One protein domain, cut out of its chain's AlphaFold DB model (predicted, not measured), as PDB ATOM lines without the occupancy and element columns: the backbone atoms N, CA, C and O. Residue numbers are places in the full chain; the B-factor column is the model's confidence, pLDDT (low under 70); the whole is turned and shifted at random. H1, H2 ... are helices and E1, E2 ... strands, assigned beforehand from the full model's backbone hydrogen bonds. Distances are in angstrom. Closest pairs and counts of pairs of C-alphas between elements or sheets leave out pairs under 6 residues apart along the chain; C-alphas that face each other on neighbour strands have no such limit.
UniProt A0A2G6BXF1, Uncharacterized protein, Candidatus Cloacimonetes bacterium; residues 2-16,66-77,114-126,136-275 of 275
ATOM      1  N   LYS A   2      92.735 117.247  56.342       21.09
ATOM      2  CA  LYS A   2      93.728 116.266  56.820       21.09
ATOM      3  C   LYS A   2      93.549 116.118  58.329       21.09
ATOM      4  O   LYS A   2      93.690 117.110  59.038       21.09
ATOM      5  N   TYR A   3      93.227 114.918  58.794       22.11
ATOM      6  CA  TYR A   3      93.090 114.628  60.219       22.11
ATOM      7  C   TYR A   3      94.403 114.065  60.762       22.11
ATOM      8  O   TYR A   3      95.057 113.255  60.107       22.11
ATOM      9  N   LYS A   4      94.790 114.533  61.950       22.12
ATOM     10  CA  LYS A   4      95.963 114.083  62.702       22.12
ATOM     11  C   LYS A   4      95.449 113.410  63.970       22.12
ATOM     12  O   LYS A   4      94.859 114.074  64.814       22.12
ATOM     13  N   ILE A   5      95.651 112.103  64.066       25.41
ATOM     14  CA  ILE A   5      95.313 111.299  65.242       25.41
ATOM     15  C   ILE A   5      96.573 111.224  66.113       25.41
ATOM     16  O   ILE A   5      97.660 110.965  65.597       25.41
ATOM     17  N   ILE A   6      96.445 111.489  67.414       26.52
ATOM     18  CA  ILE A   6      97.520 111.316  68.401       26.52
ATOM     19  C   ILE A   6      97.045 110.248  69.386       26.52
ATOM     20  O   ILE A   6      96.074 110.467  70.103       26.52
ATOM     21  N   LEU A   7      97.719 109.098  69.391       27.17
ATOM     22  CA  LEU A   7      97.474 107.981  70.308       27.17
ATOM     23  C   LEU A   7      98.450 108.049  71.498       27.17
ATOM     24  O   LEU A   7      99.573 108.539  71.323       27.17
ATOM     25  N   PRO A   8      98.090 107.545  72.694       32.62
ATOM     26  CA  PRO A   8      99.055 107.351  73.770       32.62
ATOM     27  C   PRO A   8     100.002 106.201  73.405       32.62
ATOM     28  O   PRO A   8      99.587 105.048  73.302       32.62
ATOM     29  N   VAL A   9     101.281 106.519  73.212       31.81
ATOM     30  CA  VAL A   9     102.335 105.526  72.973       31.81
ATOM     31  C   VAL A   9     103.077 105.275  74.280       31.81
ATOM     32  O   VAL A   9     103.569 106.212  74.908       31.81
ATOM     33  N   ILE A  10     103.148 104.011  74.686       35.91
ATOM     34  CA  ILE A  10     104.021 103.548  75.766       35.91
ATOM     35  C   ILE A  10     105.290 103.029  75.096       35.91
ATOM     36  O   ILE A  10     105.234 102.103  74.291       35.91
ATOM     37  N   PHE A  11     106.429 103.634  75.421       34.03
ATOM     38  CA  PHE A  11     107.741 103.126  75.033       34.03
ATOM     39  C   PHE A  11     108.406 102.541  76.274       34.03
ATOM     40  O   PHE A  11     108.598 103.245  77.268       34.03
ATOM     41  N   VAL A  12     108.765 101.262  76.201       35.81
ATOM     42  CA  VAL A  12     109.656 100.622  77.168       35.81
ATOM     43  C   VAL A  12     110.938 100.296  76.419       35.81
ATOM     44  O   VAL A  12     110.918  99.520  75.466       35.81
ATOM     45  N   VAL A  13     112.041 100.934  76.804       35.03
ATOM     46  CA  VAL A  13     113.348 100.729  76.170       35.03
ATOM     47  C   VAL A  13     114.272 100.066  77.180       35.03
ATOM     48  O   VAL A  13     114.536 100.627  78.246       35.03
ATOM     49  N   PHE A  14     114.765  98.879  76.827       33.41
ATOM     50  CA  PHE A  14     115.781  98.154  77.584       33.41
ATOM     51  C   PHE A  14     117.118  98.272  76.864       33.41
ATOM     52  O   PHE A  14     117.231  97.880  75.703       33.41
ATOM     53  N   LEU A  15     118.138  98.775  77.557       32.84
ATOM     54  CA  LEU A  15     119.511  98.745  77.063       32.84
ATOM     55  C   LEU A  15     120.286  97.698  77.863       32.84
ATOM     56  O   LEU A  15     120.527  97.863  79.061       32.84
ATOM     57  N   SER A  16     120.649  96.602  77.197       29.25
ATOM     58  CA  SER A  16     121.564  95.584  77.726       29.25
ATOM     59  C   SER A  16     122.867  95.612  76.924       29.25
ATOM     60  O   SER A  16     122.872  96.073  75.786       29.25
ATOM     61  N   SER A  66     111.423  86.669  84.877       27.05
ATOM     62  CA  SER A  66     111.038  87.058  86.261       27.05
ATOM     63  C   SER A  66     111.426  88.376  86.964       27.05
ATOM     64  O   SER A  66     112.437  88.405  87.668       27.05
ATOM     65  N   GLY A  67     110.465  89.321  86.983       30.55
ATOM     66  CA  GLY A  67     110.285  90.472  87.899       30.55
ATOM     67  C   GLY A  67     109.108  91.356  87.440       30.55
ATOM     68  O   GLY A  67     109.221  91.933  86.372       30.55
ATOM     69  N   ILE A  68     107.975  91.415  88.157       30.12
ATOM     70  CA  ILE A  68     106.666  91.811  87.584       30.12
ATOM     71  C   ILE A  68     106.468  93.337  87.533       30.12
ATOM     72  O   ILE A  68     106.388  94.009  88.560       30.12
ATOM     73  N   VAL A  69     106.278  93.874  86.330       31.22
ATOM     74  CA  VAL A  69     105.744  95.216  86.081       31.22
ATOM     75  C   VAL A  69     104.298  95.058  85.645       31.22
ATOM     76  O   VAL A  69     104.094  94.510  84.570       31.22
ATOM     77  N   ASN A  70     103.329  95.527  86.438       28.30
ATOM     78  CA  ASN A  70     101.915  95.551  86.039       28.30
ATOM     79  C   ASN A  70     101.562  96.981  85.609       28.30
ATOM     80  O   ASN A  70     101.622  97.905  86.433       28.30
ATOM     81  N   ILE A  71     101.204  97.173  84.340       30.25
ATOM     82  CA  ILE A  71     100.753  98.467  83.810       30.25
ATOM     83  C   ILE A  71      99.275  98.359  83.458       30.25
ATOM     84  O   ILE A  71      98.932  97.600  82.554       30.25
ATOM     85  N   LYS A  72      98.414  99.125  84.138       29.55
ATOM     86  CA  LYS A  72      96.977  99.203  83.834       29.55
ATOM     87  C   LYS A  72      96.664 100.533  83.161       29.55
ATOM     88  O   LYS A  72      96.871 101.595  83.744       29.55
ATOM     89  N   LYS A  73      96.187 100.503  81.921       38.91
ATOM     90  CA  LYS A  73      95.807 101.714  81.173       38.91
ATOM     91  C   LYS A  73      94.436 102.226  81.629       38.91
ATOM     92  O   LYS A  73      93.562 101.430  81.953       38.91
ATOM     93  N   SER A  74      94.224 103.544  81.600       36.56
ATOM     94  CA  SER A  74      92.870 104.118  81.574       36.56
ATOM     95  C   SER A  74      92.619 104.753  80.201       36.56
ATOM     96  O   SER A  74      93.467 105.483  79.695       36.56
ATOM     97  N   GLU A  75      91.479 104.385  79.610       33.84
ATOM     98  CA  GLU A  75      90.846 104.816  78.348       33.84
ATOM     99  C   GLU A  75      91.717 105.499  77.270       33.84
ATOM    100  O   GLU A  75      92.109 106.658  77.402       33.84
ATOM    101  N   THR A  76      91.944 104.783  76.151       28.30
ATOM    102  CA  THR A  76      91.797 105.216  74.726       28.30
ATOM    103  C   THR A  76      92.391 104.160  73.762       28.30
ATOM    104  O   THR A  76      93.433 103.588  74.056       28.30
ATOM    105  N   GLU A  77      91.716 103.877  72.639       32.53
ATOM    106  CA  GLU A  77      91.864 102.731  71.698       32.53
ATOM    107  C   GLU A  77      93.257 102.408  71.086       32.53
ATOM    108  O   GLU A  77      94.183 103.220  71.100       32.53
ATOM    109  N   ASP A 114      86.957 117.377  98.369       28.33
ATOM    110  CA  ASP A 114      87.071 116.317  99.376       28.33
ATOM    111  C   ASP A 114      88.222 115.318  99.158       28.33
ATOM    112  O   ASP A 114      88.054 114.115  99.309       28.33
ATOM    113  N   TYR A 115      89.414 115.841  98.845       35.91
ATOM    114  CA  TYR A 115      90.668 115.084  98.694       35.91
ATOM    115  C   TYR A 115      90.773 114.140  97.480       35.91
ATOM    116  O   TYR A 115      91.812 113.498  97.324       35.91
ATOM    117  N   ASP A 116      89.798 114.157  96.565       26.42
ATOM    118  CA  ASP A 116      89.860 113.469  95.271       26.42
ATOM    119  C   ASP A 116      90.054 114.470  94.121       26.42
ATOM    120  O   ASP A 116      89.179 115.279  93.795       26.42
ATOM    121  N   TYR A 117      91.213 114.410  93.457       30.66
ATOM    122  CA  TYR A 117      91.452 115.164  92.226       30.66
ATOM    123  C   TYR A 117      90.790 114.442  91.050       30.66
ATOM    124  O   TYR A 117      91.308 113.443  90.556       30.66
ATOM    125  N   LYS A 118      89.661 114.967  90.564       28.47
ATOM    126  CA  LYS A 118      89.078 114.548  89.283       28.47
ATOM    127  C   LYS A 118      89.597 115.464  88.182       28.47
ATOM    128  O   LYS A 118      89.329 116.665  88.198       28.47
ATOM    129  N   ALA A 119      90.337 114.902  87.234       26.34
ATOM    130  CA  ALA A 119      90.699 115.589  86.003       26.34
ATOM    131  C   ALA A 119      89.799 115.107  84.874       26.34
ATOM    132  O   ALA A 119      89.731 113.913  84.593       26.34
ATOM    133  N   LYS A 120      89.114 116.046  84.221       30.11
ATOM    134  CA  LYS A 120      88.402 115.768  82.978       30.11
ATOM    135  C   LYS A 120      89.279 116.245  81.828       30.11
ATOM    136  O   LYS A 120      89.444 117.446  81.631       30.11
ATOM    137  N   ILE A 121      89.849 115.304  81.086       34.16
ATOM    138  CA  ILE A 121      90.541 115.606  79.834       34.16
ATOM    139  C   ILE A 121      89.462 115.635  78.750       34.16
ATOM    140  O   ILE A 121      88.932 114.595  78.373       34.16
ATOM    141  N   LYS A 122      89.070 116.832  78.301       32.66
ATOM    142  CA  LYS A 122      88.195 116.977  77.130       32.66
ATOM    143  C   LYS A 122      89.062 116.911  75.877       32.66
ATOM    144  O   LYS A 122      89.880 117.802  75.645       32.66
ATOM    145  N   PHE A 123      88.886 115.852  75.099       35.34
ATOM    146  CA  PHE A 123      89.352 115.796  73.718       35.34
ATOM    147  C   PHE A 123      88.316 116.505  72.835       35.34
ATOM    148  O   PHE A 123      87.126 116.453  73.139       35.34
ATOM    149  N   ASP A 124      88.768 117.231  71.811       37.84
ATOM    150  CA  ASP A 124      87.895 118.018  70.929       37.84
ATOM    151  C   ASP A 124      86.866 117.090  70.246       37.84
ATOM    152  O   ASP A 124      87.244 116.102  69.615       37.84
ATOM    153  N   GLU A 125      85.572 117.363  70.446       39.97
ATOM    154  CA  GLU A 125      84.443 116.416  70.306       39.97
ATOM    155  C   GLU A 125      83.969 116.156  68.856       39.97
ATOM    156  O   GLU A 125      82.878 115.622  68.642       39.97
ATOM    157  N   ASP A 126      84.765 116.484  67.839       39.59
ATOM    158  CA  ASP A 126      84.290 116.501  66.445       39.59
ATOM    159  C   ASP A 126      84.240 115.129  65.736       39.59
ATOM    160  O   ASP A 126      83.919 115.070  64.553       39.59
ATOM    161  N   ASP A 136      90.270  96.086  79.242       49.00
ATOM    162  CA  ASP A 136      91.331  96.027  80.244       49.00
ATOM    163  C   ASP A 136      92.654  95.683  79.535       49.00
ATOM    164  O   ASP A 136      92.901  94.528  79.189       49.00
ATOM    165  N   ASP A 137      93.500  96.691  79.302       52.34
ATOM    166  CA  ASP A 137      94.887  96.487  78.864       52.34
ATOM    167  C   ASP A 137      95.793  96.418  80.101       52.34
ATOM    168  O   ASP A 137      96.094  97.441  80.731       52.34
ATOM    169  N   GLU A 138      96.230  95.203  80.429       61.94
ATOM    170  CA  GLU A 138      97.184  94.912  81.497       61.94
ATOM    171  C   GLU A 138      98.446  94.284  80.907       61.94
ATOM    172  O   GLU A 138      98.394  93.296  80.171       61.94
ATOM    173  N   TRP A 139      99.591  94.887  81.210       62.00
ATOM    174  CA  TRP A 139     100.889  94.402  80.760       62.00
ATOM    175  C   TRP A 139     101.665  93.930  81.969       62.00
ATOM    176  O   TRP A 139     101.980  94.758  82.819       62.00
ATOM    177  N   ASN A 140     101.992  92.637  81.991       68.19
ATOM    178  CA  ASN A 140     102.769  91.993  83.046       68.19
ATOM    179  C   ASN A 140     104.135  91.617  82.482       68.19
ATOM    180  O   ASN A 140     104.293  90.590  81.821       68.19
ATOM    181  N   ILE A 141     105.108  92.508  82.668       67.81
ATOM    182  CA  ILE A 141     106.464  92.341  82.138       67.81
ATOM    183  C   ILE A 141     107.334  91.776  83.238       67.81
ATOM    184  O   ILE A 141     107.418  92.363  84.306       67.81
ATOM    185  N   GLU A 142     107.999  90.664  82.960       67.38
ATOM    186  CA  GLU A 142     108.926  90.037  83.884       67.38
ATOM    187  C   GLU A 142     110.390  90.349  83.517       67.38
ATOM    188  O   GLU A 142     110.884  89.922  82.475       67.38
ATOM    189  N   LEU A 143     111.099  91.098  84.364       68.31
ATOM    190  CA  LEU A 143     112.501  91.477  84.154       68.31
ATOM    191  C   LEU A 143     113.456  90.508  84.843       68.31
ATOM    192  O   LEU A 143     113.306  90.280  86.028       68.31
ATOM    193  N   GLY A 144     114.469  89.985  84.149       58.38
ATOM    194  CA  GLY A 144     115.456  89.088  84.764       58.38
ATOM    195  C   GLY A 144     116.112  89.649  86.032       58.38
ATOM    196  O   GLY A 144     116.389  90.844  86.111       58.38
ATOM    197  N   LYS A 145     116.418  88.766  86.998       62.00
ATOM    198  CA  LYS A 145     117.058  89.076  88.302       62.00
ATOM    199  C   LYS A 145     118.541  89.470  88.215       62.00
ATOM    200  O   LYS A 145     119.318  89.244  89.139       62.00
ATOM    201  N   ASP A 146     118.937  90.019  87.080       67.94
ATOM    202  CA  ASP A 146     120.298  90.441  86.812       67.94
ATOM    203  C   ASP A 146     120.400  91.971  86.906       67.94
ATOM    204  O   ASP A 146     119.550  92.672  87.460       67.94
ATOM    205  N   ARG A 147     121.495  92.509  86.380       77.69
ATOM    206  CA  ARG A 147     121.733  93.943  86.266       77.69
ATOM    207  C   ARG A 147     121.067  94.488  85.003       77.69
ATOM    208  O   ARG A 147     121.407  94.065  83.900       77.69
ATOM    209  N   ILE A 148     120.211  95.496  85.153       79.44
ATOM    210  CA  ILE A 148     119.687  96.299  84.040       79.44
ATOM    211  C   ILE A 148     120.397  97.639  84.085       79.44
ATOM    212  O   ILE A 148     120.107  98.453  84.947       79.44
ATOM    213  N   ASN A 149     121.325  97.892  83.163       79.44
ATOM    214  CA  ASN A 149     122.127  99.119  83.201       79.44
ATOM    215  C   ASN A 149     121.272 100.387  83.160       79.44
ATOM    216  O   ASN A 149     121.587 101.363  83.838       79.44
ATOM    217  N   LYS A 150     120.209 100.365  82.352       83.06
ATOM    218  CA  LYS A 150     119.305 101.493  82.200       83.06
ATOM    219  C   LYS A 150     117.885 101.036  81.913       83.06
ATOM    220  O   LYS A 150     117.674 100.182  81.053       83.06
ATOM    221  N   LEU A 151     116.924 101.645  82.598       81.31
ATOM    222  CA  LEU A 151     115.500 101.387  82.413       81.31
ATOM    223  C   LEU A 151     114.741 102.698  82.222       81.31
ATOM    224  O   LEU A 151     114.770 103.574  83.086       81.31
ATOM    225  N   PHE A 152     114.031 102.816  81.101       85.38
ATOM    226  CA  PHE A 152     113.126 103.931  80.845       85.38
ATOM    227  C   PHE A 152     111.691 103.438  80.657       85.38
ATOM    228  O   PHE A 152     111.428 102.593  79.801       85.38
ATOM    229  N   ILE A 153     110.774 104.000  81.446       81.06
ATOM    230  CA  ILE A 153     109.341 103.708  81.389       81.06
ATOM    231  C   ILE A 153     108.582 105.018  81.174       81.06
ATOM    232  O   ILE A 153     108.687 105.949  81.977       81.06
ATOM    233  N   ALA A 154     107.788 105.080  80.106       82.19
ATOM    234  CA  ALA A 154     106.901 106.201  79.824       82.19
ATOM    235  C   ALA A 154     105.441 105.739  79.788       82.19
ATOM    236  O   ALA A 154     105.061 104.926  78.949       82.19
ATOM    237  N   VAL A 155     104.619 106.297  80.673       78.94
ATOM    238  CA  VAL A 155     103.181 106.040  80.765       78.94
ATOM    239  C   VAL A 155     102.431 107.328  80.441       78.94
ATOM    240  O   VAL A 155     102.638 108.364  81.070       78.94
ATOM    241  N   GLY A 156     101.556 107.289  79.438       76.88
ATOM    242  CA  GLY A 156     100.699 108.428  79.107       76.88
ATOM    243  C   GLY A 156      99.619 108.628  80.168       76.88
ATOM    244  O   GLY A 156      99.658 109.593  80.931       76.88
ATOM    245  N   ILE A 157      98.672 107.688  80.209       79.12
ATOM    246  CA  ILE A 157      97.596 107.629  81.197       79.12
ATOM    247  C   ILE A 157      97.512 106.197  81.731       79.12
ATOM    248  O   ILE A 157      97.387 105.261  80.938       79.12
ATOM    249  N   GLY A 158      97.596 106.017  83.048       80.00
ATOM    250  CA  GLY A 158      97.477 104.696  83.662       80.00
ATOM    251  C   GLY A 158      98.197 104.535  84.994       80.00
ATOM    252  O   GLY A 158      98.705 105.483  85.593       80.00
ATOM    253  N   GLU A 159      98.235 103.297  85.456       82.88
ATOM    254  CA  GLU A 159      98.882 102.877  86.688       82.88
ATOM    255  C   GLU A 159     100.129 102.060  86.359       82.88
ATOM    256  O   GLU A 159     100.074 101.140  85.546       82.88
ATOM    257  N   LEU A 160     101.246 102.393  86.997       86.31
ATOM    258  CA  LEU A 160     102.494 101.644  86.958       86.31
ATOM    259  C   LEU A 160     102.757 101.064  88.343       86.31
ATOM    260  O   LEU A 160     102.948 101.817  89.297       86.31
ATOM    261  N   ASN A 161     102.840  99.740  88.427       89.81
ATOM    262  CA  ASN A 161     103.327  99.035  89.604       89.81
ATOM    263  C   ASN A 161     104.658  98.370  89.258       89.81
ATOM    264  O   ASN A 161     104.713  97.554  88.336       89.81
ATOM    265  N   PHE A 162     105.717  98.729  89.978       88.81
ATOM    266  CA  PHE A 162     107.068  98.230  89.744       88.81
ATOM    267  C   PHE A 162     107.661  97.670  91.036       88.81
ATOM    268  O   PHE A 162     107.853  98.408  92.004       88.81
ATOM    269  N   ASP A 163     107.968  96.377  91.033       88.81
ATOM    270  CA  ASP A 163     108.707  95.707  92.100       88.81
ATOM    271  C   ASP A 163     110.173  95.547  91.679       88.81
ATOM    272  O   ASP A 163     110.484  94.823  90.731       88.81
ATOM    273  N   ALA A 164     111.078  96.238  92.375       87.94
ATOM    274  CA  ALA A 164     112.512  96.204  92.093       87.94
ATOM    275  C   ALA A 164     113.263  95.105  92.872       87.94
ATOM    276  O   ALA A 164     114.496  95.115  92.916       87.94
ATOM    277  N   THR A 165     112.545  94.183  93.521       86.06
ATOM    278  CA  THR A 165     113.127  93.151  94.385       86.06
ATOM    279  C   THR A 165     114.166  92.308  93.648       86.06
ATOM    280  O   THR A 165     113.859  91.582  92.702       86.06
ATOM    281  N   GLY A 166     115.406  92.346  94.140       83.31
ATOM    282  CA  GLY A 166     116.511  91.536  93.630       83.31
ATOM    283  C   GLY A 166     117.051  91.966  92.265       83.31
ATOM    284  O   GLY A 166     117.770  91.186  91.646       83.31
ATOM    285  N   ILE A 167     116.706  93.164  91.783       82.50
ATOM    286  CA  ILE A 167     117.209  93.717  90.520       82.50
ATOM    287  C   ILE A 167     118.101  94.917  90.835       82.50
ATOM    288  O   ILE A 167     117.741  95.769  91.648       82.50
ATOM    289  N   TYR A 168     119.250  95.008  90.163       86.75
ATOM    290  CA  TYR A 168     120.110  96.189  90.222       86.75
ATOM    291  C   TYR A 168     119.915  97.064  88.978       86.75
ATOM    292  O   TYR A 168     120.166  96.610  87.856       86.75
ATOM    293  N   ILE A 169     119.497  98.320  89.179       86.06
ATOM    294  CA  ILE A 169     119.246  99.304  88.111       86.06
ATOM    295  C   ILE A 169     119.941 100.640  88.437       86.06
ATOM    296  O   ILE A 169     119.361 101.460  89.152       86.06
ATOM    297  N   PRO A 170     121.171 100.890  87.943       86.94
ATOM    298  CA  PRO A 170     121.900 102.122  88.252       86.94
ATOM    299  C   PRO A 170     121.268 103.395  87.682       86.94
ATOM    300  O   PRO A 170     121.444 104.461  88.266       86.94
ATOM    301  N   ASP A 171     120.564 103.316  86.550       89.00
ATOM    302  CA  ASP A 171     119.885 104.461  85.927       89.00
ATOM    303  C   ASP A 171     118.440 104.083  85.582       89.00
ATOM    304  O   ASP A 171     118.175 103.360  84.619       89.00
ATOM    305  N   MET A 172     117.487 104.561  86.381       89.62
ATOM    306  CA  MET A 172     116.061 104.374  86.120       89.62
ATOM    307  C   MET A 172     115.389 105.717  85.875       89.62
ATOM    308  O   MET A 172     115.559 106.673  86.632       89.62
ATOM    309  N   ARG A 173     114.539 105.784  84.853       91.00
ATOM    310  CA  ARG A 173     113.704 106.954  84.609       91.00
ATOM    311  C   ARG A 173     112.266 106.561  84.310       91.00
ATOM    312  O   ARG A 173     111.997 105.802  83.386       91.00
ATOM    313  N   ILE A 174     111.346 107.145  85.069       88.62
ATOM    314  CA  ILE A 174     109.906 106.950  84.930       88.62
ATOM    315  C   ILE A 174     109.250 108.292  84.641       88.62
ATOM    316  O   ILE A 174     109.476 109.278  85.345       88.62
ATOM    317  N   VAL A 175     108.415 108.318  83.610       86.56
ATOM    318  CA  VAL A 175     107.600 109.473  83.238       86.56
ATOM    319  C   VAL A 175     106.146 109.029  83.176       86.56
ATOM    320  O   VAL A 175     105.822 108.123  82.418       86.56
ATOM    321  N   CYS A 176     105.273 109.673  83.946       82.44
ATOM    322  CA  CYS A 176     103.830 109.470  83.887       82.44
ATOM    323  C   CYS A 176     103.107 110.796  83.621       82.44
ATOM    324  O   CYS A 176     103.332 111.794  84.312       82.44
ATOM    325  N   GLY A 177     102.240 110.810  82.610       79.19
ATOM    326  CA  GLY A 177     101.354 111.935  82.329       79.19
ATOM    327  C   GLY A 177     100.267 112.043  83.396       79.19
ATOM    328  O   GLY A 177     100.338 112.912  84.263       79.19
ATOM    329  N   ALA A 178      99.271 111.164  83.345       80.81
ATOM    330  CA  ALA A 178      98.182 111.131  84.314       80.81
ATOM    331  C   ALA A 178      97.991 109.731  84.912       80.81
ATOM    332  O   ALA A 178      97.698 108.787  84.185       80.81
ATOM    333  N   GLY A 179      98.097 109.594  86.231       83.19
ATOM    334  CA  GLY A 179      97.761 108.346  86.913       83.19
ATOM    335  C   GLY A 179      98.606 108.058  88.145       83.19
ATOM    336  O   GLY A 179      98.913 108.963  88.925       83.19
ATOM    337  N   ILE A 180      98.918 106.784  88.369       87.69
ATOM    338  CA  ILE A 180      99.514 106.306  89.621       87.69
ATOM    339  C   ILE A 180     100.842 105.618  89.327       87.69
ATOM    340  O   ILE A 180     100.930 104.774  88.445       87.69
ATOM    341  N   ILE A 181     101.881 105.976  90.072       91.38
ATOM    342  CA  ILE A 181     103.163 105.274  90.084       91.38
ATOM    343  C   ILE A 181     103.349 104.686  91.481       91.38
ATOM    344  O   ILE A 181     103.425 105.444  92.445       91.38
ATOM    345  N   ASN A 182     103.470 103.366  91.581       93.44
ATOM    346  CA  ASN A 182     103.828 102.650  92.801       93.44
ATOM    347  C   ASN A 182     105.146 101.910  92.563       93.44
ATOM    348  O   ASN A 182     105.197 101.008  91.725       93.44
ATOM    349  N   LEU A 183     106.203 102.290  93.281       95.19
ATOM    350  CA  LEU A 183     107.490 101.593  93.228       95.19
ATOM    351  C   LEU A 183     107.787 100.969  94.593       95.19
ATOM    352  O   LEU A 183     107.860 101.688  95.594       95.19
ATOM    353  N   ASP A 184     107.988  99.653  94.622       94.81
ATOM    354  CA  ASP A 184     108.555  98.963  95.779       94.81
ATOM    355  C   ASP A 184     110.056  98.783  95.561       94.81
ATOM    356  O   ASP A 184     110.501  98.054  94.672       94.81
ATOM    357  N   LEU A 185     110.837  99.497  96.366       94.94
ATOM    358  CA  LEU A 185     112.288  99.453  96.344       94.94
ATOM    359  C   LEU A 185     112.853  98.734  97.571       94.94
ATOM    360  O   LEU A 185     114.062  98.616  97.649       94.94
ATOM    361  N   LYS A 186     112.059  98.216  98.523       93.69
ATOM    362  CA  LYS A 186     112.566  97.691  99.818       93.69
ATOM    363  C   LYS A 186     113.677  96.650  99.691       93.69
ATOM    364  O   LYS A 186     114.580  96.617 100.522       93.69
ATOM    365  N   ASN A 187     113.603  95.816  98.657       90.88
ATOM    366  CA  ASN A 187     114.564  94.745  98.390       90.88
ATOM    367  C   ASN A 187     115.389  95.007  97.118       90.88
ATOM    368  O   ASN A 187     115.769  94.062  96.422       90.88
ATOM    369  N   PHE A 188     115.619  96.275  96.770       91.38
ATOM    370  CA  PHE A 188     116.473  96.660  95.649       91.38
ATOM    371  C   PHE A 188     117.913  96.167  95.864       91.38
ATOM    372  O   PHE A 188     118.486  96.355  96.939       91.38
ATOM    373  N   ASP A 189     118.511  95.541  94.846       90.81
ATOM    374  CA  ASP A 189     119.860  94.956  94.924       90.81
ATOM    375  C   ASP A 189     120.928  96.030  94.664       90.81
ATOM    376  O   ASP A 189     121.527  96.097  93.591       90.81
ATOM    377  N   LEU A 190     121.118  96.942  95.622       93.38
ATOM    378  CA  LEU A 190     122.051  98.061  95.482       93.38
ATOM    379  C   LEU A 190     123.513  97.578  95.540       93.38
ATOM    380  O   LEU A 190     124.055  97.344  96.620       93.38
ATOM    381  N   LYS A 191     124.153  97.463  94.370       91.06
ATOM    382  CA  LYS A 191     125.558  97.030  94.225       91.06
ATOM    383  C   LYS A 191     126.551  98.188  94.134       91.06
ATOM    384  O   LYS A 191     127.575  98.151  94.802       91.06
ATOM    385  N   ASP A 192     126.216  99.201  93.340       94.81
ATOM    386  CA  ASP A 192     126.923 100.482  93.238       94.81
ATOM    387  C   ASP A 192     125.891 101.620  93.285       94.81
ATOM    388  O   ASP A 192     124.683 101.359  93.293       94.81
ATOM    389  N   ASP A 193     126.354 102.872  93.287       96.56
ATOM    390  CA  ASP A 193     125.476 104.043  93.277       96.56
ATOM    391  C   ASP A 193     124.412 103.937  92.181       96.56
ATOM    392  O   ASP A 193     124.673 103.514  91.048       96.56
ATOM    393  N   ALA A 194     123.192 104.334  92.528       96.62
ATOM    394  CA  ALA A 194     122.051 104.274  91.634       96.62
ATOM    395  C   ALA A 194     121.282 105.591  91.661       96.62
ATOM    396  O   ALA A 194     121.125 106.234  92.699       96.62
ATOM    397  N   ASN A 195     120.779 105.985  90.500       97.00
ATOM    398  CA  ASN A 195     120.009 107.196  90.299       97.00
ATOM    399  C   ASN A 195     118.661 106.837  89.683       97.00
ATOM    400  O   ASN A 195     118.591 106.238  88.610       97.00
ATOM    401  N   MET A 196     117.581 107.250  90.341       96.50
ATOM    402  CA  MET A 196     116.228 107.067  89.830       96.50
ATOM    403  C   MET A 196     115.531 108.414  89.704       96.50
ATOM    404  O   MET A 196     115.456 109.179  90.665       96.50
ATOM    405  N   LYS A 197     115.006 108.708  88.515       95.81
ATOM    406  CA  LYS A 197     114.268 109.938  88.217       95.81
ATOM    407  C   LYS A 197     112.811 109.620  87.944       95.81
ATOM    408  O   LYS A 197     112.498 108.918  86.984       95.81
ATOM    409  N   ILE A 198     111.918 110.163  88.756       94.69
ATOM    410  CA  ILE A 198     110.486 109.882  88.690       94.69
ATOM    411  C   ILE A 198     109.745 111.193  88.480       94.69
ATOM    412  O   ILE A 198     109.816 112.108  89.302       94.69
ATOM    413  N   PHE A 199     109.027 111.280  87.365       91.44
ATOM    414  CA  PHE A 199     108.283 112.467  86.978       91.44
ATOM    415  C   PHE A 199     106.813 112.137  86.722       91.44
ATOM    416  O   PHE A 199     106.486 111.457  85.753       91.44
ATOM    417  N   GLY A 200     105.932 112.662  87.572       86.50
ATOM    418  CA  GLY A 200     104.485 112.691  87.368       86.50
ATOM    419  C   GLY A 200     104.000 114.090  86.979       86.50
ATOM    420  O   GLY A 200     104.490 115.098  87.501       86.50
ATOM    421  N   VAL A 201     103.026 114.189  86.071       83.06
ATOM    422  CA  VAL A 201     102.331 115.467  85.827       83.06
ATOM    423  C   VAL A 201     101.086 115.571  86.697       83.06
ATOM    424  O   VAL A 201     100.933 116.559  87.414       83.06
ATOM    425  N   LEU A 202     100.211 114.571  86.638       82.75
ATOM    426  CA  LEU A 202      98.955 114.539  87.371       82.75
ATOM    427  C   LEU A 202      98.749 113.172  88.032       82.75
ATOM    428  O   LEU A 202      98.709 112.156  87.350       82.75
ATOM    429  N   GLY A 203      98.527 113.153  89.341       85.06
ATOM    430  CA  GLY A 203      98.116 111.951  90.068       85.06
ATOM    431  C   GLY A 203      99.003 111.650  91.269       85.06
ATOM    432  O   GLY A 203      99.328 112.559  92.038       85.06
ATOM    433  N   ARG A 204      99.349 110.379  91.488       91.31
ATOM    434  CA  ARG A 204     100.036 109.930  92.709       91.31
ATOM    435  C   ARG A 204     101.350 109.225  92.396       91.31
ATOM    436  O   ARG A 204     101.411 108.397  91.498       91.31
ATOM    437  N   VAL A 205     102.373 109.518  93.192       94.56
ATOM    438  CA  VAL A 205     103.620 108.749  93.241       94.56
ATOM    439  C   VAL A 205     103.776 108.189  94.649       94.56
ATOM    440  O   VAL A 205     103.764 108.956  95.608       94.56
ATOM    441  N   SER A 206     103.907 106.874  94.779       96.31
ATOM    442  CA  SER A 206     104.153 106.177  96.039       96.31
ATOM    443  C   SER A 206     105.452 105.393  95.934       96.31
ATOM    444  O   SER A 206     105.597 104.568  95.032       96.31
ATOM    445  N   LEU A 207     106.383 105.649  96.850       96.69
ATOM    446  CA  LEU A 207     107.658 104.943  96.936       96.69
ATOM    447  C   LEU A 207     107.777 104.285  98.300       96.69
ATOM    448  O   LEU A 207     107.751 104.979  99.319       96.69
ATOM    449  N   ASP A 208     107.978 102.973  98.311       96.38
ATOM    450  CA  ASP A 208     108.436 102.301  99.513       96.38
ATOM    451  C   ASP A 208     109.931 101.989  99.403       96.38
ATOM    452  O   ASP A 208     110.390 101.429  98.409       96.38
ATOM    453  N   ILE A 209     110.698 102.351 100.428       95.50
ATOM    454  CA  ILE A 209     112.162 102.291 100.425       95.50
ATOM    455  C   ILE A 209     112.698 101.567 101.659       95.50
ATOM    456  O   ILE A 209     112.094 101.591 102.734       95.50
ATOM    457  N   SER A 210     113.854 100.930 101.490       92.31
ATOM    458  CA  SER A 210     114.544 100.198 102.550       92.31
ATOM    459  C   SER A 210     115.319 101.116 103.493       92.31
ATOM    460  O   SER A 210     115.806 102.180 103.101       92.31
ATOM    461  N   ASP A 211     115.536 100.645 104.719       91.50
ATOM    462  CA  ASP A 211     116.563 101.173 105.624       91.50
ATOM    463  C   ASP A 211     117.850 100.324 105.628       91.50
ATOM    464  O   ASP A 211     118.756 100.587 106.417       91.50
ATOM    465  N   GLN A 212     117.957  99.316 104.752       91.19
ATOM    466  CA  GLN A 212     119.143  98.455 104.648       91.19
ATOM    467  C   GLN A 212     120.331  99.130 103.947       91.19
ATOM    468  O   GLN A 212     121.478  98.783 104.223       91.19
ATOM    469  N   TYR A 213     120.078 100.110 103.078       93.00
ATOM    470  CA  TYR A 213     121.103 100.823 102.312       93.00
ATOM    471  C   TYR A 213     120.858 102.341 102.309       93.00
ATOM    472  O   TYR A 213     119.720 102.776 102.504       93.00
ATOM    473  N   PRO A 214     121.898 103.176 102.126       96.44
ATOM    474  CA  PRO A 214     121.763 104.630 102.051       96.44
ATOM    475  C   PRO A 214     120.785 105.112 100.969       96.44
ATOM    476  O   PRO A 214     120.912 104.755  99.798       96.44
ATOM    477  N   VAL A 215     119.844 105.983 101.349       97.00
ATOM    478  CA  VAL A 215     118.924 106.655 100.415       97.00
ATOM    479  C   VAL A 215     119.023 108.168 100.571       97.00
ATOM    480  O   VAL A 215     118.912 108.683 101.686       97.00
ATOM    481  N   LEU A 216     119.158 108.867  99.442       97.06
ATOM    482  CA  LEU A 216     119.039 110.319  99.331       97.06
ATOM    483  C   LEU A 216     117.863 110.674  98.417       97.06
ATOM    484  O   LEU A 216     117.941 110.558  97.196       97.06
ATOM    485  N   LEU A 217     116.774 111.153  99.007       96.69
ATOM    486  CA  LEU A 217     115.613 111.662  98.291       96.69
ATOM    487  C   LEU A 217     115.747 113.169  98.055       96.69
ATOM    488  O   LEU A 217     115.763 113.981  98.984       96.69
ATOM    489  N   LYS A 218     115.748 113.546  96.783       95.25
ATOM    490  CA  LYS A 218     115.658 114.914  96.288       95.25
ATOM    491  C   LYS A 218     114.258 115.145  95.738       95.25
ATOM    492  O   LYS A 218     113.696 114.326  95.015       95.25
ATOM    493  N   THR A 219     113.700 116.294  96.088       89.06
ATOM    494  CA  THR A 219     112.419 116.752  95.554       89.06
ATOM    495  C   THR A 219     112.606 118.143  94.986       89.06
ATOM    496  O   THR A 219     113.113 119.023  95.688       89.06
ATOM    497  N   SER A 220     112.167 118.370  93.751       75.44
ATOM    498  CA  SER A 220     112.236 119.696  93.137       75.44
ATOM    499  C   SER A 220     111.312 120.676  93.868       75.44
ATOM    500  O   SER A 220     110.083 120.540  93.856       75.44
ATOM    501  N   SER A 221     111.905 121.675  94.527       56.84
ATOM    502  CA  SER A 221     111.188 122.708  95.278       56.84
ATOM    503  C   SER A 221     110.166 123.426  94.390       56.84
ATOM    504  O   SER A 221     110.497 123.862  93.291       56.84
ATOM    505  N   GLY A 222     108.924 123.553  94.863       58.72
ATOM    506  CA  GLY A 222     107.847 124.268  94.165       58.72
ATOM    507  C   GLY A 222     107.034 123.438  93.167       58.72
ATOM    508  O   GLY A 222     106.002 123.915  92.706       58.72
ATOM    509  N   SER A 223     107.447 122.202  92.861       62.56
ATOM    510  CA  SER A 223     106.707 121.345  91.922       62.56
ATOM    511  C   SER A 223     105.708 120.416  92.604       62.56
ATOM    512  O   SER A 223     104.712 120.074  91.988       62.56
ATOM    513  N   ILE A 224     105.940 120.032  93.862       71.19
ATOM    514  CA  ILE A 224     105.075 119.095  94.589       71.19
ATOM    515  C   ILE A 224     104.131 119.874  95.502       71.19
ATOM    516  O   ILE A 224     104.575 120.529  96.444       71.19
ATOM    517  N   LYS A 225     102.822 119.782  95.245       74.25
ATOM    518  CA  LYS A 225     101.803 120.412  96.100       74.25
ATOM    519  C   LYS A 225     101.613 119.695  97.434       74.25
ATOM    520  O   LYS A 225     101.362 120.356  98.438       74.25
ATOM    521  N   ARG A 226     101.708 118.362  97.447       84.19
ATOM    522  CA  ARG A 226     101.554 117.550  98.656       84.19
ATOM    523  C   ARG A 226     102.608 116.454  98.704       84.19
ATOM    524  O   ARG A 226     102.718 115.655  97.777       84.19
ATOM    525  N   LEU A 227     103.368 116.453  99.791       91.19
ATOM    526  CA  LEU A 227     104.462 115.531 100.048       91.19
ATOM    527  C   LEU A 227     104.283 114.949 101.447       91.19
ATOM    528  O   LEU A 227     104.288 115.690 102.430       91.19
ATOM    529  N   GLU A 228     104.120 113.637 101.516       93.94
ATOM    530  CA  GLU A 228     104.012 112.860 102.745       93.94
ATOM    531  C   GLU A 228     105.253 111.974 102.839       93.94
ATOM    532  O   GLU A 228     105.523 111.175 101.945       93.94
ATOM    533  N   ILE A 229     106.053 112.171 103.884       94.50
ATOM    534  CA  ILE A 229     107.310 111.449 104.082       94.50
ATOM    535  C   ILE A 229     107.294 110.821 105.467       94.50
ATOM    536  O   ILE A 229     107.202 111.527 106.472       94.50
ATOM    537  N   GLU A 230     107.458 109.505 105.509       94.50
ATOM    538  CA  GLU A 230     107.605 108.729 106.732       94.50
ATOM    539  C   GLU A 230     108.964 108.022 106.772       94.50
ATOM    540  O   GLU A 230     109.408 107.404 105.806       94.50
ATOM    541  N   GLY A 231     109.638 108.100 107.923       91.94
ATOM    542  CA  GLY A 231     110.895 107.388 108.170       91.94
ATOM    543  C   GLY A 231     112.157 108.014 107.556       91.94
ATOM    544  O   GLY A 231     113.239 107.472 107.763       91.94
ATOM    545  N   LEU A 232     112.051 109.168 106.884       94.69
ATOM    546  CA  LEU A 232     113.204 109.966 106.447       94.69
ATOM    547  C   LEU A 232     113.380 111.231 107.286       94.69
ATOM    548  O   LEU A 232     112.426 111.783 107.835       94.69
ATOM    549  N   GLU A 233     114.610 111.730 107.329       94.81
ATOM    550  CA  GLU A 233     114.968 112.980 107.988       94.81
ATOM    551  C   GLU A 233     115.453 114.016 106.976       94.81
ATOM    552  O   GLU A 233     116.221 113.710 106.066       94.81
ATOM    553  N   LYS A 234     115.017 115.264 107.149       94.81
ATOM    554  CA  LYS A 234     115.417 116.372 106.285       94.81
ATOM    555  C   LYS A 234     116.833 116.851 106.619       94.81
ATOM    556  O   LYS A 234     117.157 117.088 107.778       94.81
ATOM    557  N   THR A 235     117.640 117.069 105.588       94.62
ATOM    558  CA  THR A 235     119.007 117.609 105.638       94.62
ATOM    559  C   THR A 235     119.141 118.799 104.679       94.62
ATOM    560  O   THR A 235     118.162 119.220 104.056       94.62
ATOM    561  N   SER A 236     120.350 119.348 104.539       93.31
ATOM    562  CA  SER A 236     120.661 120.352 103.512       93.31
ATOM    563  C   SER A 236     120.650 119.794 102.085       93.31
ATOM    564  O   SER A 236     120.443 120.558 101.149       93.31
ATOM    565  N   GLU A 237     120.864 118.488 101.907       91.81
ATOM    566  CA  GLU A 237     120.984 117.841 100.589       91.81
ATOM    567  C   GLU A 237     119.660 117.259 100.076       91.81
ATOM    568  O   GLU A 237     119.515 116.983  98.885       91.81
ATOM    569  N   GLY A 238     118.690 117.073 100.971       94.56
ATOM    570  CA  GLY A 238     117.431 116.391 100.691       94.56
ATOM    571  C   GLY A 238     116.907 115.667 101.925       94.56
ATOM    572  O   GLY A 238     117.167 116.074 103.057       94.56
ATOM    573  N   TRP A 239     116.174 114.584 101.716       95.69
ATOM    574  CA  TRP A 239     115.691 113.701 102.772       95.69
ATOM    575  C   TRP A 239     116.486 112.408 102.759       95.69
ATOM    576  O   TRP A 239     116.704 111.835 101.697       95.69
ATOM    577  N   VAL A 240     116.913 111.943 103.926       96.62
ATOM    578  CA  VAL A 240     117.789 110.776 104.037       96.62
ATOM    579  C   VAL A 240     117.230 109.762 105.019       96.62
ATOM    580  O   VAL A 240     116.563 110.131 105.990       96.62
ATOM    581  N   ASN A 241     117.498 108.485 104.768       95.31
ATOM    582  CA  ASN A 241     117.135 107.417 105.693       95.31
ATOM    583  C   ASN A 241     118.214 107.237 106.775       95.31
ATOM    584  O   ASN A 241     119.229 107.941 106.818       95.31
ATOM    585  N   SER A 242     117.996 106.292 107.690       93.56
ATOM    586  CA  SER A 242     118.935 106.067 108.794       93.56
ATOM    587  C   SER A 242     120.283 105.500 108.332       93.56
ATOM    588  O   SER A 242     121.311 105.810 108.940       93.56
ATOM    589  N   ALA A 243     120.285 104.699 107.262       93.94
ATOM    590  CA  ALA A 243     121.482 104.085 106.704       93.94
ATOM    591  C   ALA A 243     122.434 105.125 106.109       93.94
ATOM    592  O   ALA A 243     123.637 105.036 106.346       93.94
ATOM    593  N   TYR A 244     121.908 106.155 105.441       94.75
ATOM    594  CA  TYR A 244     122.709 107.239 104.861       94.75
ATOM    595  C   TYR A 244     123.600 107.938 105.893       94.75
ATOM    596  O   TYR A 244     124.741 108.284 105.619       94.75
ATOM    597  N   LYS A 245     123.107 108.106 107.124       87.69
ATOM    598  CA  LYS A 245     123.864 108.766 108.199       87.69
ATOM    599  C   LYS A 245     124.936 107.888 108.829       87.69
ATOM    600  O   LYS A 245     125.901 108.405 109.383       87.69
ATOM    601  N   LYS A 246     124.708 106.575 108.848       89.81
ATOM    602  CA  LYS A 246     125.570 105.609 109.539       89.81
ATOM    603  C   LYS A 246     126.686 105.089 108.644       89.81
ATOM    604  O   LYS A 246     127.731 104.713 109.158       89.81
ATOM    605  N   ASN A 247     126.446 105.063 107.336       85.56
ATOM    606  CA  ASN A 247     127.259 104.325 106.386       85.56
ATOM    607  C   ASN A 247     127.684 105.230 105.223       85.56
ATOM    608  O   ASN A 247     127.169 105.093 104.117       85.56
ATOM    609  N   SER A 248     128.624 106.148 105.470       78.38
ATOM    610  CA  SER A 248     129.151 107.057 104.436       78.38
ATOM    611  C   SER A 248     129.886 106.347 103.297       78.38
ATOM    612  O   SER A 248     130.043 106.929 102.231       78.38
ATOM    613  N   ASP A 249     130.335 105.112 103.530       88.94
ATOM    614  CA  ASP A 249     131.189 104.360 102.602       88.94
ATOM    615  C   ASP A 249     130.395 103.342 101.760       88.94
ATOM    616  O   ASP A 249     130.978 102.604 100.967       88.94
ATOM    617  N   LEU A 250     129.074 103.259 101.958       92.25
ATOM    618  CA  LEU A 250     128.204 102.376 101.184       92.25
ATOM    619  C   LEU A 250     127.643 103.098  99.952       92.25
ATOM    620  O   LEU A 250     127.413 104.308 100.015       92.25
ATOM    621  N   PRO A 251     127.345 102.354  98.871       96.56
ATOM    622  CA  PRO A 251     126.618 102.888  97.729       96.56
ATOM    623  C   PRO A 251     125.321 103.597  98.126       96.56
ATOM    624  O   PRO A 251     124.625 103.176  99.055       96.56
ATOM    625  N   VAL A 252     124.967 104.646  97.388       97.31
ATOM    626  CA  VAL A 252     123.790 105.481  97.642       97.31
ATOM    627  C   VAL A 252     122.758 105.322  96.533       97.31
ATOM    628  O   VAL A 252     123.043 105.501  95.348       97.31
ATOM    629  N   LEU A 253     121.507 105.081  96.930       97.56
ATOM    630  CA  LEU A 253     120.354 105.242  96.052       97.56
ATOM    631  C   LEU A 253     119.865 106.697  96.098       97.56
ATOM    632  O   LEU A 253     119.266 107.139  97.082       97.56
ATOM    633  N   THR A 254     120.088 107.439  95.017       97.75
ATOM    634  CA  THR A 254     119.556 108.794  94.848       97.75
ATOM    635  C   THR A 254     118.217 108.751  94.119       97.75
ATOM    636  O   THR A 254     118.124 108.298  92.978       97.75
ATOM    637  N   LEU A 255     117.177 109.276  94.763       97.38
ATOM    638  CA  LEU A 255     115.830 109.388  94.209       97.38
ATOM    639  C   LEU A 255     115.537 110.853  93.898       97.38
ATOM    640  O   LEU A 255     115.526 111.677  94.803       97.38
ATOM    641  N   ASP A 256     115.275 111.188  92.641       95.94
ATOM    642  CA  ASP A 256     114.799 112.508  92.228       95.94
ATOM    643  C   ASP A 256     113.328 112.403  91.833       95.94
ATOM    644  O   ASP A 256     112.978 111.844  90.789       95.94
ATOM    645  N   VAL A 257     112.457 112.901  92.710       95.00
ATOM    646  CA  VAL A 257     111.010 112.746  92.580       95.00
ATOM    647  C   VAL A 257     110.364 114.099  92.353       95.00
ATOM    648  O   VAL A 257     110.518 115.040  93.135       95.00
ATOM    649  N   THR A 258     109.581 114.183  91.285       91.50
ATOM    650  CA  THR A 258     108.779 115.352  90.942       91.50
ATOM    651  C   THR A 258     107.369 114.910  90.572       91.50
ATOM    652  O   THR A 258     107.186 114.007  89.762       91.50
ATOM    653  N   ASN A 259     106.357 115.571  91.131       86.50
ATOM    654  CA  ASN A 259     104.966 115.397  90.722       86.50
ATOM    655  C   ASN A 259     104.282 116.763  90.682       86.50
ATOM    656  O   ASN A 259     104.122 117.371  91.737       86.50
ATOM    657  N   LYS A 260     103.917 117.257  89.491       82.12
ATOM    658  CA  LYS A 260     103.424 118.639  89.326       82.12
ATOM    659  C   LYS A 260     102.088 118.883  90.028       82.12
ATOM    660  O   LYS A 260     101.869 119.948  90.606       82.12
ATOM    661  N   ILE A 261     101.164 117.931  89.933       80.12
ATOM    662  CA  ILE A 261      99.820 118.041  90.497       80.12
ATOM    663  C   ILE A 261      99.445 116.711  91.141       80.12
ATOM    664  O   ILE A 261      99.259 115.707  90.462       80.12
ATOM    665  N   GLY A 262      99.268 116.732  92.459       84.12
ATOM    666  CA  GLY A 262      98.780 115.597  93.233       84.12
ATOM    667  C   GLY A 262      99.664 115.297  94.436       84.12
ATOM    668  O   GLY A 262     100.199 116.221  95.057       84.12
ATOM    669  N   LEU A 263      99.763 114.015  94.786       88.88
ATOM    670  CA  LEU A 263     100.392 113.534  96.016       88.88
ATOM    671  C   LEU A 263     101.671 112.753  95.711       88.88
ATOM    672  O   LEU A 263     101.711 111.945  94.782       88.88
ATOM    673  N   VAL A 264     102.700 112.981  96.517       93.38
ATOM    674  CA  VAL A 264     103.872 112.109  96.620       93.38
ATOM    675  C   VAL A 264     103.924 111.547  98.034       93.38
ATOM    676  O   VAL A 264     103.954 112.323  98.988       93.38
ATOM    677  N   THR A 265     103.949 110.224  98.156       95.19
ATOM    678  CA  THR A 265     104.075 109.506  99.430       95.19
ATOM    679  C   THR A 265     105.365 108.696  99.420       95.19
ATOM    680  O   THR A 265     105.648 107.983  98.458       95.19
ATOM    681  N   ILE A 266     106.152 108.814 100.486       95.62
ATOM    682  CA  ILE A 266     107.417 108.105 100.664       95.62
ATOM    683  C   ILE A 266     107.384 107.385 102.007       95.62
ATOM    684  O   ILE A 266     107.270 108.043 103.043       95.62
ATOM    685  N   ASN A 267     107.547 106.064 101.996       94.69
ATOM    686  CA  ASN A 267     107.553 105.248 103.205       94.69
ATOM    687  C   ASN A 267     108.888 104.511 103.356       94.69
ATOM    688  O   ASN A 267     109.193 103.611 102.575       94.69
ATOM    689  N   SER A 268     109.658 104.850 104.390       90.94
ATOM    690  CA  SER A 268     110.829 104.069 104.811       90.94
ATOM    691  C   SER A 268     110.458 103.073 105.909       90.94
ATOM    692  O   SER A 268     109.634 103.376 106.777       90.94
ATOM    693  N   GLU A 269     111.084 101.896 105.918       82.88
ATOM    694  CA  GLU A 269     110.785 100.816 106.873       82.88
ATOM    695  C   GLU A 269     110.885 101.244 108.351       82.88
ATOM    696  O   GLU A 269     110.050 100.844 109.167       82.88
ATOM    697  N   ASN A 270     111.807 102.143 108.711       67.94
ATOM    698  CA  ASN A 270     111.916 102.690 110.069       67.94
ATOM    699  C   ASN A 270     110.710 103.528 110.518       67.94
ATOM    700  O   ASN A 270     110.528 103.727 111.721       67.94
ATOM    701  N   GLY A 271     109.881 104.020 109.594       58.44
ATOM    702  CA  GLY A 271     108.645 104.734 109.921       58.44
ATOM    703  C   GLY A 271     107.611 103.843 110.619       58.44
ATOM    704  O   GLY A 271     106.855 104.322 111.463       58.44
ATOM    705  N   LYS A 272     107.629 102.528 110.351       52.88
ATOM    706  CA  LYS A 272     106.630 101.575 110.868       52.88
ATOM    707  C   LYS A 272     106.875 101.134 112.314       52.88
ATOM    708  O   LYS A 272     105.937 100.694 112.969       52.88
ATOM    709  N   ASN A 273     108.091 101.312 112.835       49.00
ATOM    710  CA  ASN A 273     108.489 100.864 114.178       49.00
ATOM    711  C   ASN A 273     108.364 101.946 115.272       49.00
ATOM    712  O   ASN A 273     108.837 101.744 116.387       49.00
ATOM    713  N   LYS A 274     107.757 103.105 114.971       46.31
ATOM    714  CA  LYS A 274     107.567 104.224 115.921       46.31
ATOM    715  C   LYS A 274     106.123 104.388 116.437       46.31
ATOM    716  O   LYS A 274     105.763 105.491 116.845       46.31
ATOM    717  N   LYS A 275     105.300 103.333 116.415       37.34
ATOM    718  CA  LYS A 275     103.953 103.338 117.017       37.34
ATOM    719  C   LYS A 275     103.927 102.657 118.376       37.34
ATOM    720  O   LYS A 275     104.573 101.595 118.499       37.34
TER     721      LYS A 275
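Overview. This is residues 2 to 16, 66 to 77, 114 to 126 and 136 to 275 of the 275 residues of an uncharacterized protein of Candidatus Cloacimonetes bacterium (UniProt A0A2G6BXF1). The chain is wound in stacked turns, a flattened solenoid in which the long strands E5, E6, E7 and E10 each fold back on themselves like a U and lie side by side in parallel, making two walls. E1, E2 and E4 cover one end of the stack; at the other end E8 and E9 together form a turn beside E10, so that E10 fits between them and E7, while E3 lies off the stack. The printed part has 180 residues, with ten named strands and one short helix in the order E1 E2 E3 E4 E5 E6 E7 E8 E9 H1 E10, and its class is mostly strand. The nine-stranded sheet is mixed and branched, with E5 and E10 having three neighbours each. The whole is compact, with a radius of gyration of the C-alphas of 17.3 A and spans of 61, 42 and 28 A.

Along the chain. E1, residues 12 to 15, begins with C-alpha 12 at (109.656, 100.622, 77.168). E2, residues 68 to 73, is 16.0 A long from first to last C-alpha, E3, residues 116 to 121, is 15.6 A, and E4, residues 138 to 142, is 12.9 A. E5, residues 150 to 163, spans 15.6 A and bends by 147 degrees at residue 158. E6, residues 171 to 184, spans 16.0 A and bends by 146 degrees at residue 179. E7, residues 194 to 209, spans 13.4 A and bends by 152 degrees at residue 197; its C-alpha 194 is at (122.051, 104.274, 91.634). E8 holds residues 215 to 219 and E9 residues 226 to 230. H1, residues 242 to 246, is 6.7 A long. E10, residues 253 to 268, spans 13.0 A, bends by 157 degrees at residue 256 and ends with C-alpha 268 at (110.829, 104.069, 104.811).

Arrangement. The sheet is twisted, its C-alphas up to 9.8 A off the best plane. E1 and E2 lie on one side of E5 and E6 on the other side. E1 is antiparallel to E5, with N 13 and O 152 at 3.5 A. E2 is antiparallel to E5, with N 159 and O 72 at 2.8 A. E4, on the other side of E2 from E5, is antiparallel to E2, with N 69 and O 141 at 2.8 A. E5 and E6 are parallel at 4 degrees, with N 155 and O 175 at 2.8 A. E6 and E7 are parallel at 9 degrees, with N 176 and O 199 at 2.8 A. E7 and E10 are parallel at 10 degrees, with N 198 and O 256 at 2.8 A. On the other side of E10 lie E8, parallel, with N 218 and O 255 at 2.7 A, and E9, parallel, with N 266 and O 228 at 2.8 A. E9, H1 and E10 form a strand-helix-strand unit, two parallel neighbour strands with a helix between them along the chain, and its crossover is left-handed. H1 is on the sheet but only grazes it, with residues 242 to 245; its one O i to N i+4 pair is within hydrogen-bond range. E3 pairs with no named strand; its closest C-alpha to E10 is that of Tyr 117, 7.4 A from that of Gly 262.

Size, cuts and confidence. The C-alphas of Lys 2 and Lys 246 are the two farthest apart, 62.5 A. Residues 17 to 65, 78 to 113 and 127 to 135 are not printed, and the gaps between C-alphas across these cuts are 16.0, 31.2 and 25.7 A. Of the links printed whole, E9 to H1 is long and E7 to E8 is tight. Mean pLDDT of the printed part is 73.2; it is under 70 in residues 2 to 16, 66 to 77, 114 to 126, 136 to 146, 221 to 223 and 270 to 275.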